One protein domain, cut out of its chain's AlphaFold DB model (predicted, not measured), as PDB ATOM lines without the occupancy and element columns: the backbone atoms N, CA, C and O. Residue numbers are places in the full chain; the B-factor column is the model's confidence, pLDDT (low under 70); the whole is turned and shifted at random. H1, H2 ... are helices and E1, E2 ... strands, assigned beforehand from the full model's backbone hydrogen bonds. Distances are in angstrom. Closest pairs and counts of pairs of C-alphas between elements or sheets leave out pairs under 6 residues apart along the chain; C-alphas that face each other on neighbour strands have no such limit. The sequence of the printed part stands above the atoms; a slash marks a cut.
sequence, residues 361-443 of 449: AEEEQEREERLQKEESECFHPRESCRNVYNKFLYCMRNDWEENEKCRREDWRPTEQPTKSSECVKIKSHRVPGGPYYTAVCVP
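Overview. This is residues 361 to 443 of the 449 residues of an uncharacterized protein of Metarhizium robertsii (UniProt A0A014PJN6). A small antiparallel sheet of three short strands, E2, E1 and E3, has the short helix H2 packed over one face and the second half of the long helix H1 over part of the other. A separate two-stranded hairpin, E4 and E5, packs through E4 on the last residues of H1, while residues 361 to 367 of H1 stick out. The printed part has 83 residues with two named helices and five named strands, in the order H1, E1, E2, H2, E3, E4, E5; the class is mixed, helices and strands. The sheets run E2, E1, E3 and E4, E5, both antiparallel. The whole is compact, with a radius of gyration of the C-alphas of 12.8 A and spans of 34 by 31 by 26 A.

Arrangement. In the larger sheet, E1, residues 383 to 386, is the inner strand, and E2, residues 392 to 396, and E3, residues 412 to 415, are the edge strands. E1 and E2 form a hairpin, with N 385 and O 394 2.9 A apart, within hydrogen-bond range. E1 and E3 are antiparallel, with N 414 and O 384 at 2.8 A. H1, residues 361 to 376, is on this sheet at a height of 5.8 A, over E2 and slantwise to the strands, at 43 degrees to E2 on the local plane; the closest C-alphas of H1 and E2 are those of Glu 374 and Cys 395, 6.6 A apart. H2, residues 400 to 408, is on the opposite face at a height of 9.3 A, over E1 and only just over E3, with 3 of its C-alphas falling on E3. H2 runs along the strands, at 6 degrees to E1 on the local plane; its closest C-alpha pair with E1 is Cys 385 and Cys 406, 5.9 A. With helices on both faces, this makes three layers. E2, H2 and E3 form a split strand-helix-strand unit, two strands running the same way with E1 between them, and its crossover is right-handed. E4, residues 425 to 430, and E5, residues 437 to 442, form a hairpin, with N 427 and O 440 at 2.9 A. The closest C-alphas of H1 and E4 are those of Ser 376 and Ile 426, 4.3 A apart. H1 and H2 are apart. Every O i to N i+4 pair in H1 and H2 is within hydrogen-bond range.

Along the chain. H1 begins at C-alpha 361 (-50.353, -190.258, -49.159) and is 22.2 A long. E1 measures 9.6 A, E2 10.9 A, H2 12.2 A and E3 9.8 A. E4 measures 16.8 A, and E5, 15.6 A, ends at C-alpha 442 (-41.814, -166.015, -60.379).

Size, cuts and confidence. The two C-alphas farthest apart, of Ala 361 and Ser 421, are 35.4 A apart. The printed part has no cut and no long link. Its mean pLDDT is 88.8, and no printed residue is under 70.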
ATOM      1  N   ALA A 361     -51.462-190.933 -48.489       85.75
ATOM      2  CA  ALA A 361     -50.353-190.258 -49.159       85.75
ATOM      3  C   ALA A 361     -50.784-189.539 -50.453       85.75
ATOM      4  O   ALA A 361     -50.305-188.446 -50.745       85.75
ATOM      5  N   GLU A 362     -51.704-190.121 -51.226       84.50
ATOM      6  CA  GLU A 362     -52.237-189.498 -52.446       84.50
ATOM      7  C   GLU A 362     -53.192-188.342 -52.130       84.50
ATOM      8  O   GLU A 362     -53.213-187.348 -52.854       84.50
ATOM      9  N   GLU A 363     -53.972-188.445 -51.050       85.44
ATOM     10  CA  GLU A 363     -54.793-187.332 -50.561       85.44
ATOM     11  C   GLU A 363     -53.932-186.180 -50.038       85.44
ATOM     12  O   GLU A 363     -54.255-185.010 -50.261       85.44
ATOM     13  N   GLU A 364     -52.827-186.495 -49.359       86.19
ATOM     14  CA  GLU A 364     -51.859-185.502 -48.909       86.19
ATOM     15  C   GLU A 364     -51.186-184.823 -50.102       86.19
ATOM     16  O   GLU A 364     -51.179-183.595 -50.161       86.19
ATOM     17  N   GLN A 365     -50.736-185.583 -51.103       87.06
ATOM     18  CA  GLN A 365     -50.149-185.021 -52.318       87.06
ATOM     19  C   GLN A 365     -51.136-184.120 -53.077       87.06
ATOM     20  O   GLN A 365     -50.784-183.000 -53.436       87.06
ATOM     21  N   GLU A 366     -52.386-184.548 -53.282       85.44
ATOM     22  CA  GLU A 366     -53.405-183.709 -53.932       85.44
ATOM     23  C   GLU A 366     -53.691-182.438 -53.121       85.44
ATOM     24  O   GLU A 366     -53.878-181.353 -53.683       85.44
ATOM     25  N   ARG A 367     -53.717-182.547 -51.787       87.19
ATOM     26  CA  ARG A 367     -53.844-181.383 -50.911       87.19
ATOM     27  C   ARG A 367     -52.653-180.448 -51.098       87.19
ATOM     28  O   ARG A 367     -52.874-179.246 -51.220       87.19
ATOM     29  N   GLU A 368     -51.427-180.961 -51.142       87.50
ATOM     30  CA  GLU A 368     -50.228-180.155 -51.370       87.50
ATOM     31  C   GLU A 368     -50.233-179.488 -52.750       87.50
ATOM     32  O   GLU A 368     -49.961-178.293 -52.834       87.50
ATOM     33  N   GLU A 369     -50.621-180.190 -53.815       88.56
ATOM     34  CA  GLU A 369     -50.755-179.626 -55.165       88.56
ATOM     35  C   GLU A 369     -51.827-178.529 -55.223       88.56
ATOM     36  O   GLU A 369     -51.610-177.463 -55.807       88.56
ATOM     37  N   ARG A 370     -52.974-178.743 -54.565       88.81
ATOM     38  CA  ARG A 370     -54.031-177.729 -54.456       88.81
ATOM     39  C   ARG A 370     -53.539-176.495 -53.709       88.81
ATOM     40  O   ARG A 370     -53.803-175.384 -54.159       88.81
ATOM     41  N   LEU A 371     -52.823-176.687 -52.602       90.69
ATOM     42  CA  LEU A 371     -52.242-175.597 -51.820       90.69
ATOM     43  C   LEU A 371     -51.167-174.843 -52.602       90.69
ATOM     44  O   LEU A 371     -51.153-173.621 -52.560       90.69
ATOM     45  N   GLN A 372     -50.314-175.537 -53.359       89.19
ATOM     46  CA  GLN A 372     -49.335-174.900 -54.246       89.19
ATOM     47  C   GLN A 372     -50.018-174.074 -55.337       89.19
ATOM     48  O   GLN A 372     -49.584-172.961 -55.633       89.19
ATOM     49  N   LYS A 373     -51.101-174.592 -55.930       91.00
ATOM     50  CA  LYS A 373     -51.875-173.851 -56.930       91.00
ATOM     51  C   LYS A 373     -52.529-172.615 -56.316       91.00
ATOM     52  O   LYS A 373     -52.395-171.525 -56.866       91.00
ATOM     53  N   GLU A 374     -53.196-172.780 -55.178       93.12
ATOM     54  CA  GLU A 374     -53.833-171.683 -54.451       93.12
ATOM     55  C   GLU A 374     -52.819-170.616 -54.030       93.12
ATOM     56  O   GLU A 374     -53.071-169.430 -54.232       93.12
ATOM     57  N   GLU A 375     -51.652-171.020 -53.523       92.56
ATOM     58  CA  GLU A 375     -50.552-170.109 -53.220       92.56
ATOM     59  C   GLU A 375     -50.101-169.352 -54.470       92.56
ATOM     60  O   GLU A 375     -49.957-168.132 -54.426       92.56
ATOM     61  N   SER A 376     -49.933-170.048 -55.598       91.50
ATOM     62  CA  SER A 376     -49.434-169.436 -56.832       91.50
ATOM     63  C   SER A 376     -50.339-168.347 -57.402       91.50
ATOM     64  O   SER A 376     -49.870-167.506 -58.170       91.50
ATOM     65  N   GLU A 377     -51.613-168.356 -57.015       91.50
ATOM     66  CA  GLU A 377     -52.645-167.417 -57.451       91.50
ATOM     67  C   GLU A 377     -53.048-166.426 -56.338       91.50
ATOM     68  O   GLU A 377     -53.911-165.569 -56.552       91.50
ATOM     69  N   CYS A 378     -52.427-166.508 -55.155       93.56
ATOM     70  CA  CYS A 378     -52.761-165.689 -53.996       93.56
ATOM     71  C   CYS A 378     -52.062-164.323 -54.032       93.56
ATOM     72  O   CYS A 378     -51.022-164.135 -53.417       93.56
ATOM     73  N   PHE A 379     -52.636-163.354 -54.744       93.31
ATOM     74  CA  PHE A 379     -52.089-161.995 -54.850       93.31
ATOM     75  C   PHE A 379     -52.897-160.967 -54.056       93.31
ATOM     76  O   PHE A 379     -54.097-161.144 -53.826       93.31
ATOM     77  N   HIS A 380     -52.261-159.841 -53.725       90.56
ATOM     78  CA  HIS A 380     -52.945-158.666 -53.180       90.56
ATOM     79  C   HIS A 380     -54.168-158.283 -54.053       90.56
ATOM     80  O   HIS A 380     -54.050-158.313 -55.283       90.56
ATOM     81  N   PRO A 381     -55.347-157.951 -53.479       90.38
ATOM     82  CA  PRO A 381     -55.629-157.604 -52.078       90.38
ATOM     83  C   PRO A 381     -55.834-158.785 -51.120       90.38
ATOM     84  O   PRO A 381     -56.172-158.570 -49.959       90.38
ATOM     85  N   ARG A 382     -55.676-160.031 -51.580       92.69
ATOM     86  CA  ARG A 382     -55.745-161.210 -50.709       92.69
ATOM     87  C   ARG A 382     -54.450-161.367 -49.919       92.69
ATOM     88  O   ARG A 382     -53.380-160.947 -50.355       92.69
ATOM     89  N   GLU A 383     -54.565-161.994 -48.761       93.31
ATOM     90  CA  GLU A 383     -53.440-162.330 -47.890       93.31
ATOM     91  C   GLU A 383     -53.287-163.853 -47.836       93.31
ATOM     92  O   GLU A 383     -54.203-164.593 -48.190       93.31
ATOM     93  N   SER A 384     -52.135-164.352 -47.391       93.31
ATOM     94  CA  SER A 384     -51.967-165.783 -47.117       93.31
ATOM     95  C   SER A 384     -51.975-166.040 -45.618       93.31
ATOM     96  O   SER A 384     -51.304-165.319 -44.881       93.31
ATOM     97  N   CYS A 385     -52.650-167.096 -45.176       94.50
ATOM     98  CA  CYS A 385     -52.476-167.612 -43.824       94.50
ATOM     99  C   CYS A 385     -51.324-168.626 -43.810       94.50
ATOM    100  O   CYS A 385     -51.297-169.557 -44.625       94.50
ATOM    101  N   ARG A 386     -50.358-168.450 -42.900       92.81
ATOM    102  CA  ARG A 386     -49.157-169.296 -42.795       92.81
ATOM    103  C   ARG A 386     -48.942-169.793 -41.376       92.81
ATOM    104  O   ARG A 386     -49.169-169.059 -40.422       92.81
ATOM    105  N   ASN A 387     -48.460-171.023 -41.221       91.38
ATOM    106  CA  ASN A 387     -48.141-171.558 -39.895       91.38
ATOM    107  C   ASN A 387     -46.855-170.941 -39.300       91.38
ATOM    108  O   ASN A 387     -46.174-170.132 -39.930       91.38
ATOM    109  N   VAL A 388     -46.468-171.387 -38.101       88.81
ATOM    110  CA  VAL A 388     -45.246-170.942 -37.397       88.81
ATOM    111  C   VAL A 388     -43.934-171.181 -38.164       88.81
ATOM    112  O   VAL A 388     -42.939-170.514 -37.894       88.81
ATOM    113  N   TYR A 389     -43.927-172.091 -39.143       89.62
ATOM    114  CA  TYR A 389     -42.787-172.364 -40.030       89.62
ATOM    115  C   TYR A 389     -42.861-171.599 -41.357       89.62
ATOM    116  O   TYR A 389     -42.058-171.842 -42.258       89.62
ATOM    117  N   ASN A 390     -43.819-170.682 -41.497       88.06
ATOM    118  CA  ASN A 390     -44.096-169.930 -42.715       88.06
ATOM    119  C   ASN A 390     -44.601-170.795 -43.897       88.06
ATOM    120  O   ASN A 390     -44.607-170.331 -45.042       88.06
ATOM    121  N   LYS A 391     -45.047-172.042 -43.650       89.94
ATOM    122  CA  LYS A 391     -45.691-172.895 -44.671       89.94
ATOM    123  C   LYS A 391     -47.073-172.318 -44.983       89.94
ATOM    124  O   LYS A 391     -47.840-172.031 -44.063       89.94
ATOM    125  N   PHE A 392     -47.370-172.152 -46.269       92.69
ATOM    126  CA  PHE A 392     -48.675-171.708 -46.753       92.69
ATOM    127  C   PHE A 392     -49.782-172.695 -46.361       92.69
ATOM    128  O   PHE A 392     -49.597-173.907 -46.481       92.69
ATOM    129  N   LEU A 393     -50.921-172.171 -45.895       91.81
ATOM    130  CA  LEU A 393     -52.079-172.971 -45.486       91.81
ATOM    131  C   LEU A 393     -53.317-172.719 -46.343       91.81
ATOM    132  O   LEU A 393     -54.019-173.672 -46.651       91.81
ATOM    133  N   TYR A 394     -53.618-171.463 -46.671       92.94
ATOM    134  CA  TYR A 394     -54.697-171.070 -47.584       92.94
ATOM    135  C   TYR A 394     -54.592-169.576 -47.914       92.94
ATOM    136  O   TYR A 394     -53.933-168.804 -47.206       92.94
ATOM    137  N   CYS A 395     -55.261-169.166 -48.991       94.69
ATOM    138  CA  CYS A 395     -55.359-167.779 -49.410       94.69
ATOM    139  C   CYS A 395     -56.641-167.153 -48.856       94.69
ATOM    140  O   CYS A 395     -57.756-167.543 -49.207       94.69
ATOM    141  N   MET A 396     -56.496-166.129 -48.034       94.00
ATOM    142  CA  MET A 396     -57.581-165.487 -47.304       94.00
ATOM    143  C   MET A 396     -57.936-164.123 -47.889       94.00
ATOM    144  O   MET A 396     -57.156-163.489 -48.603       94.00
ATOM    145  N   ARG A 397     -59.159-163.673 -47.616       90.88
ATOM    146  CA  ARG A 397     -59.559-162.293 -47.901       90.88
ATOM    147  C   ARG A 397     -58.967-161.386 -46.829       90.88
ATOM    148  O   ARG A 397     -58.816-161.805 -45.684       90.88
ATOM    149  N   ASN A 398     -58.655-160.148 -47.200       86.75
ATOM    150  CA  ASN A 398     -58.264-159.136 -46.228       86.75
ATOM    151  C   ASN A 398     -59.513-158.568 -45.538       86.75
ATOM    152  O   ASN A 398     -59.964-157.459 -45.827       86.75
ATOM    153  N   ASP A 399     -60.123-159.387 -44.686       91.50
ATOM    154  CA  ASP A 399     -61.216-158.999 -43.806       91.50
ATOM    155  C   ASP A 399     -60.974-159.525 -42.387       91.50
ATOM    156  O   ASP A 399     -60.084-160.341 -42.137       91.50
ATOM    157  N   TRP A 400     -61.719-158.975 -41.428       89.31
ATOM    158  CA  TRP A 400     -61.507-159.252 -40.010       89.31
ATOM    159  C   TRP A 400     -61.814-160.710 -39.637       89.31
ATOM    160  O   TRP A 400     -61.117-161.279 -38.804       89.31
ATOM    161  N   GLU A 401     -62.817-161.331 -40.262       91.38
ATOM    162  CA  GLU A 401     -63.272-162.679 -39.903       91.38
ATOM    163  C   GLU A 401     -62.247-163.750 -40.308       91.38
ATOM    164  O   GLU A 401     -61.884-164.602 -39.493       91.38
ATOM    165  N   GLU A 402     -61.719-163.670 -41.532       90.19
ATOM    166  CA  GLU A 402     -60.660-164.568 -42.008       90.19
ATOM    167  C   GLU A 402     -59.336-164.334 -41.260       90.19
ATOM    168  O   GLU A 402     -58.644-165.288 -40.893       90.19
ATOM    169  N   ASN A 403     -59.005-163.073 -40.954       88.88
ATOM    170  CA  ASN A 403     -57.837-162.733 -40.139       88.88
ATOM    171  C   ASN A 403     -57.906-163.349 -38.738       88.88
ATOM    172  O   ASN A 403     -56.934-163.950 -38.271       88.88
ATOM    173  N   GLU A 404     -59.052-163.220 -38.071       90.81
ATOM    174  CA  GLU A 404     -59.264-163.773 -36.736       90.81
ATOM    175  C   GLU A 404     -59.189-165.302 -36.767       90.81
ATOM    176  O   GLU A 404     -58.543-165.919 -35.921       90.81
ATOM    177  N   LYS A 405     -59.786-165.929 -37.787       90.88
ATOM    178  CA  LYS A 405     -59.715-167.378 -38.002       90.88
ATOM    179  C   LYS A 405     -58.280-167.865 -38.197       90.88
ATOM    180  O   LYS A 405     -57.913-168.876 -37.608       90.88
ATOM    181  N   CYS A 406     -57.467-167.157 -38.982       92.06
ATOM    182  CA  CYS A 406     -56.054-167.491 -39.148       92.06
ATOM    183  C   CYS A 406     -55.301-167.400 -37.809       92.06
ATOM    184  O   CYS A 406     -54.567-168.312 -37.443       92.06
ATOM    185  N   ARG A 407     -55.528-166.341 -37.028       89.56
ATOM    186  CA  ARG A 407     -54.803-166.116 -35.767       89.56
ATOM    187  C   ARG A 407     -55.188-167.069 -34.633       89.56
ATOM    188  O   ARG A 407     -54.350-167.322 -33.775       89.56
ATOM    189  N   ARG A 408     -56.414-167.607 -34.619       85.88
ATOM    190  CA  ARG A 408     -56.891-168.531 -33.564       85.88
ATOM    191  C   ARG A 408     -56.076-169.818 -33.436       85.88
ATOM    192  O   ARG A 408     -56.044-170.389 -32.355       85.88
ATOM    193  N   GLU A 409     -55.433-170.254 -34.511       77.56
ATOM    194  CA  GLU A 409     -54.649-171.497 -34.570       77.56
ATOM    195  C   GLU A 409     -53.129-171.233 -34.446       77.56
ATOM    196  O   GLU A 409     -52.311-172.021 -34.922       77.56
ATOM    197  N   ASP A 410     -52.734-170.090 -33.866       82.75
ATOM    198  CA  ASP A 410     -51.346-169.590 -33.809       82.75
ATOM    199  C   ASP A 410     -50.686-169.416 -35.196       82.75
ATOM    200  O   ASP A 410     -49.456-169.437 -35.350       82.75
ATOM    201  N   TRP A 411     -51.496-169.217 -36.239       93.12
ATOM    202  CA  TRP A 411     -51.032-168.917 -37.593       93.12
ATOM    203  C   TRP A 411     -51.012-167.412 -37.853       93.12
ATOM    204  O   TRP A 411     -51.573-166.599 -37.115       93.12
ATOM    205  N   ARG A 412     -50.295-167.014 -38.903       91.38
ATOM    206  CA  ARG A 412     -50.006-165.614 -39.209       91.38
ATOM    207  C   ARG A 412     -50.527-165.237 -40.594       91.38
ATOM    208  O   ARG A 412     -50.084-165.824 -41.585       91.38
ATOM    209  N   PRO A 413     -51.415-164.233 -40.675       92.06
ATOM    210  CA  PRO A 413     -51.682-163.512 -41.910       92.06
ATOM    211  C   PRO A 413     -50.386-162.911 -42.453       92.06
ATOM    212  O   PRO A 413     -49.584-162.360 -41.699       92.06
ATOM    213  N   THR A 414     -50.160-163.051 -43.753       90.44
ATOM    214  CA  THR A 414     -48.978-162.537 -44.447       90.44
ATOM    215  C   THR A 414     -49.424-161.857 -45.731       90.44
ATOM    216  O   THR A 414     -50.029-162.503 -46.595       90.44
ATOM    217  N   GLU A 415     -49.091-160.576 -45.873       89.25
ATOM    218  CA  GLU A 415     -49.333-159.814 -47.098       89.25
ATOM    219  C   GLU A 415     -48.685-160.500 -48.303       89.25
ATOM    220  O   GLU A 415     -47.584-161.050 -48.216       89.25
ATOM    221  N   GLN A 416     -49.402-160.507 -49.424       89.94
ATOM    222  CA  GLN A 416     -48.928-161.092 -50.673       89.94
ATOM    223  C   GLN A 416     -48.507-160.002 -51.661       89.94
ATOM    224  O   GLN A 416     -49.037-158.890 -51.611       89.94
ATOM    225  N   PRO A 417     -47.568-160.296 -52.577       89.56
ATOM    226  CA  PRO A 417     -47.197-159.366 -53.633       89.56
ATOM    227  C   PRO A 417     -48.402-159.017 -54.519       89.56
ATOM    228  O   PRO A 417     -49.387-159.755 -54.617       89.56
ATOM    229  N   THR A 418     -48.317-157.874 -55.198       90.31
ATOM    230  CA  THR A 418     -49.286-157.505 -56.237       90.31
ATOM    231  C   THR A 418     -48.924-158.221 -57.532       90.31
ATOM    232  O   THR A 418     -47.753-158.272 -57.905       90.31
ATOM    233  N   LYS A 419     -49.925-158.769 -58.230       89.75
ATOM    234  CA  LYS A 419     -49.710-159.444 -59.513       89.75
ATOM    235  C   LYS A 419     -49.161-158.458 -60.547       89.75
ATOM    236  O   LYS A 419     -49.769-157.419 -60.796       89.75
ATOM    237  N   SER A 420     -48.035-158.799 -61.161       88.56
ATOM    238  CA  SER A 420     -47.343-157.978 -62.161       88.56
ATOM    239  C   SER A 420     -46.580-158.874 -63.144       88.56
ATOM    240  O   SER A 420     -46.499-160.084 -62.937       88.56
ATOM    241  N   SER A 421     -45.996-158.309 -64.204       84.69
ATOM    242  CA  SER A 421     -45.110-159.051 -65.121       84.69
ATOM    243  C   SER A 421     -43.872-159.632 -64.419       84.69
ATOM    244  O   SER A 421     -43.325-160.647 -64.847       84.69
ATOM    245  N   GLU A 422     -43.449-159.015 -63.314       84.88
ATOM    246  CA  GLU A 422     -42.320-159.449 -62.479       84.88
ATOM    247  C   GLU A 422     -42.730-160.498 -61.428       84.88
ATOM    248  O   GLU A 422     -41.882-161.193 -60.873       84.88
ATOM    249  N   CYS A 423     -44.031-160.648 -61.162       85.25
ATOM    250  CA  CYS A 423     -44.577-161.608 -60.206       85.25
ATOM    251  C   CYS A 423     -45.907-162.168 -60.722       85.25
ATOM    252  O   CYS A 423     -46.996-161.721 -60.346       85.25
ATOM    253  N   VAL A 424     -45.808-163.149 -61.623       87.69
ATOM    254  CA  VAL A 424     -46.967-163.798 -62.257       87.69
ATOM    255  C   VAL A 424     -47.453-164.990 -61.440       87.69
ATOM    256  O   VAL A 424     -48.641-165.319 -61.483       87.69
ATOM    257  N   LYS A 425     -46.546-165.629 -60.689       89.19
ATOM    258  CA  LYS A 425     -46.836-166.726 -59.756       89.19
ATOM    259  C   LYS A 425     -46.039-166.555 -58.469       89.19
ATOM    260  O   LYS A 425     -44.951-165.987 -58.489       89.19
ATOM    261  N   ILE A 426     -46.554-167.102 -57.377       89.56
ATOM    262  CA  ILE A 426     -45.844-167.205 -56.098       89.56
ATOM    263  C   ILE A 426     -45.485-168.672 -55.863       89.56
ATOM    264  O   ILE A 426     -46.265-169.567 -56.190       89.56
ATOM    265  N   LYS A 427     -44.299-168.940 -55.321       86.19
ATOM    266  CA  LYS A 427     -43.885-170.298 -54.965       86.19
ATOM    267  C   LYS A 427     -43.199-170.310 -53.609       86.19
ATOM    268  O   LYS A 427     -42.239-169.571 -53.404       86.19
ATOM    269  N   SER A 428     -43.661-171.161 -52.694       86.62
ATOM    270  CA  SER A 428     -42.925-171.440 -51.465       86.62
ATOM    271  C   SER A 428     -41.830-172.479 -51.683       86.62
ATOM    272  O   SER A 428     -42.056-173.540 -52.263       86.62
ATOM    273  N   HIS A 429     -40.650-172.211 -51.131       86.06
ATOM    274  CA  HIS A 429     -39.556-173.172 -51.046       86.06
ATOM    275  C   HIS A 429     -39.084-173.320 -49.608       86.06
ATOM    276  O   HIS A 429     -38.993-172.344 -48.861       86.06
ATOM    277  N   ARG A 430     -38.748-174.552 -49.226       86.12
ATOM    278  CA  ARG A 430     -38.111-174.814 -47.938       86.12
ATOM    279  C   ARG A 430     -36.682-174.272 -47.960       86.12
ATOM    280  O   ARG A 430     -35.921-174.567 -48.879       86.12
ATOM    281  N   VAL A 431     -36.320-173.499 -46.942       85.88
ATOM    282  CA  VAL A 431     -34.971-172.940 -46.799       85.88
ATOM    283  C   VAL A 431     -33.975-174.088 -46.562       85.88
ATOM    284  O   VAL A 431     -34.226-174.927 -45.686       85.88
ATOM    285  N   PRO A 432     -32.849-174.155 -47.301       83.44
ATOM    286  CA  PRO A 432     -31.835-175.185 -47.095       83.44
ATOM    287  C   PRO A 432     -31.365-175.229 -45.636       83.44
ATOM    288  O   PRO A 432     -30.987-174.209 -45.067       83.44
ATOM    289  N   GLY A 433     -31.407-176.412 -45.018       80.31
ATOM    290  CA  GLY A 433     -30.954-176.615 -43.636       80.31
ATOM    291  C   GLY A 433     -31.919-176.154 -42.533       80.31
ATOM    292  O   GLY A 433     -31.566-176.259 -41.363       80.31
ATOM    293  N   GLY A 434     -33.132-175.685 -42.862       81.19
ATOM    294  CA  GLY A 434     -34.111-175.203 -41.877       81.19
ATOM    295  C   GLY A 434     -35.517-175.811 -42.015       81.19
ATOM    296  O   GLY A 434     -35.847-176.438 -43.028       81.19
ATOM    297  N   PRO A 435     -36.385-175.653 -40.997       81.81
ATOM    298  CA  PRO A 435     -37.802-176.021 -41.089       81.81
ATOM    299  C   PRO A 435     -38.658-174.950 -41.790       81.81
ATOM    300  O   PRO A 435     -39.823-175.204 -42.076       81.81
ATOM    301  N   TYR A 436     -38.094-173.766 -42.050       86.62
ATOM    302  CA  TYR A 436     -38.813-172.596 -42.553       86.62
ATOM    303  C   TYR A 436     -39.021-172.612 -44.069       86.62
ATOM    304  O   TYR A 436     -38.205-173.156 -44.818       86.62
ATOM    305  N   TYR A 437     -40.086-171.948 -44.512       87.88
ATOM    306  CA  TYR A 437     -40.404-171.717 -45.921       87.88
ATOM    307  C   TYR A 437     -40.254-170.234 -46.280       87.88
ATOM    308  O   TYR A 437     -40.508-169.356 -45.456       87.88
ATOM    309  N   THR A 438     -39.863-169.948 -47.519       85.62
ATOM    310  CA  THR A 438     -39.870-168.595 -48.091       85.62
ATOM    311  C   THR A 438     -40.703-168.572 -49.364       85.62
ATOM    312  O   THR A 438     -40.609-169.502 -50.165       85.62
ATOM    313  N   ALA A 439     -41.518-167.532 -49.535       84.50
ATOM    314  CA  ALA A 439     -42.317-167.315 -50.733       84.50
ATOM    315  C   ALA A 439     -41.555-166.396 -51.690       84.50
ATOM    316  O   ALA A 439     -41.090-165.329 -51.289       84.50
ATOM    317  N   VAL A 440     -41.432-166.806 -52.950       87.44
ATOM    318  CA  VAL A 440     -40.768-166.027 -54.000       87.44
ATOM    319  C   VAL A 440     -41.714-165.769 -55.163       87.44
ATOM    320  O   VAL A 440     -42.541-166.614 -55.512       87.44
ATOM    321  N   CYS A 441     -41.575-164.589 -55.759       88.38
ATOM    322  CA  CYS A 441     -42.213-164.231 -57.017       88.38
ATOM    323  C   CYS A 441     -41.506-164.913 -58.187       88.38
ATOM    324  O   CYS A 441     -40.279-164.919 -58.252       88.38
ATOM    325  N   VAL A 442     -42.290-165.448 -59.119       87.12
ATOM    326  CA  VAL A 442     -41.814-166.015 -60.379       87.12
ATOM    327  C   VAL A 442     -42.270-165.099 -61.525       87.12
ATOM    328  O   VAL A 442     -43.485-164.896 -61.676       87.12
ATOM    329  N   PRO A 443     -41.339-164.540 -62.319       85.31
ATOM    330  CA  PRO A 443     -41.653-163.638 -63.423       85.31
ATOM    331  C   PRO A 443     -42.220-164.381 -64.643       85.31
ATOM    332  O   PRO A 443     -42.179-165.611 -64.752       85.31
TER     333      PRO A 443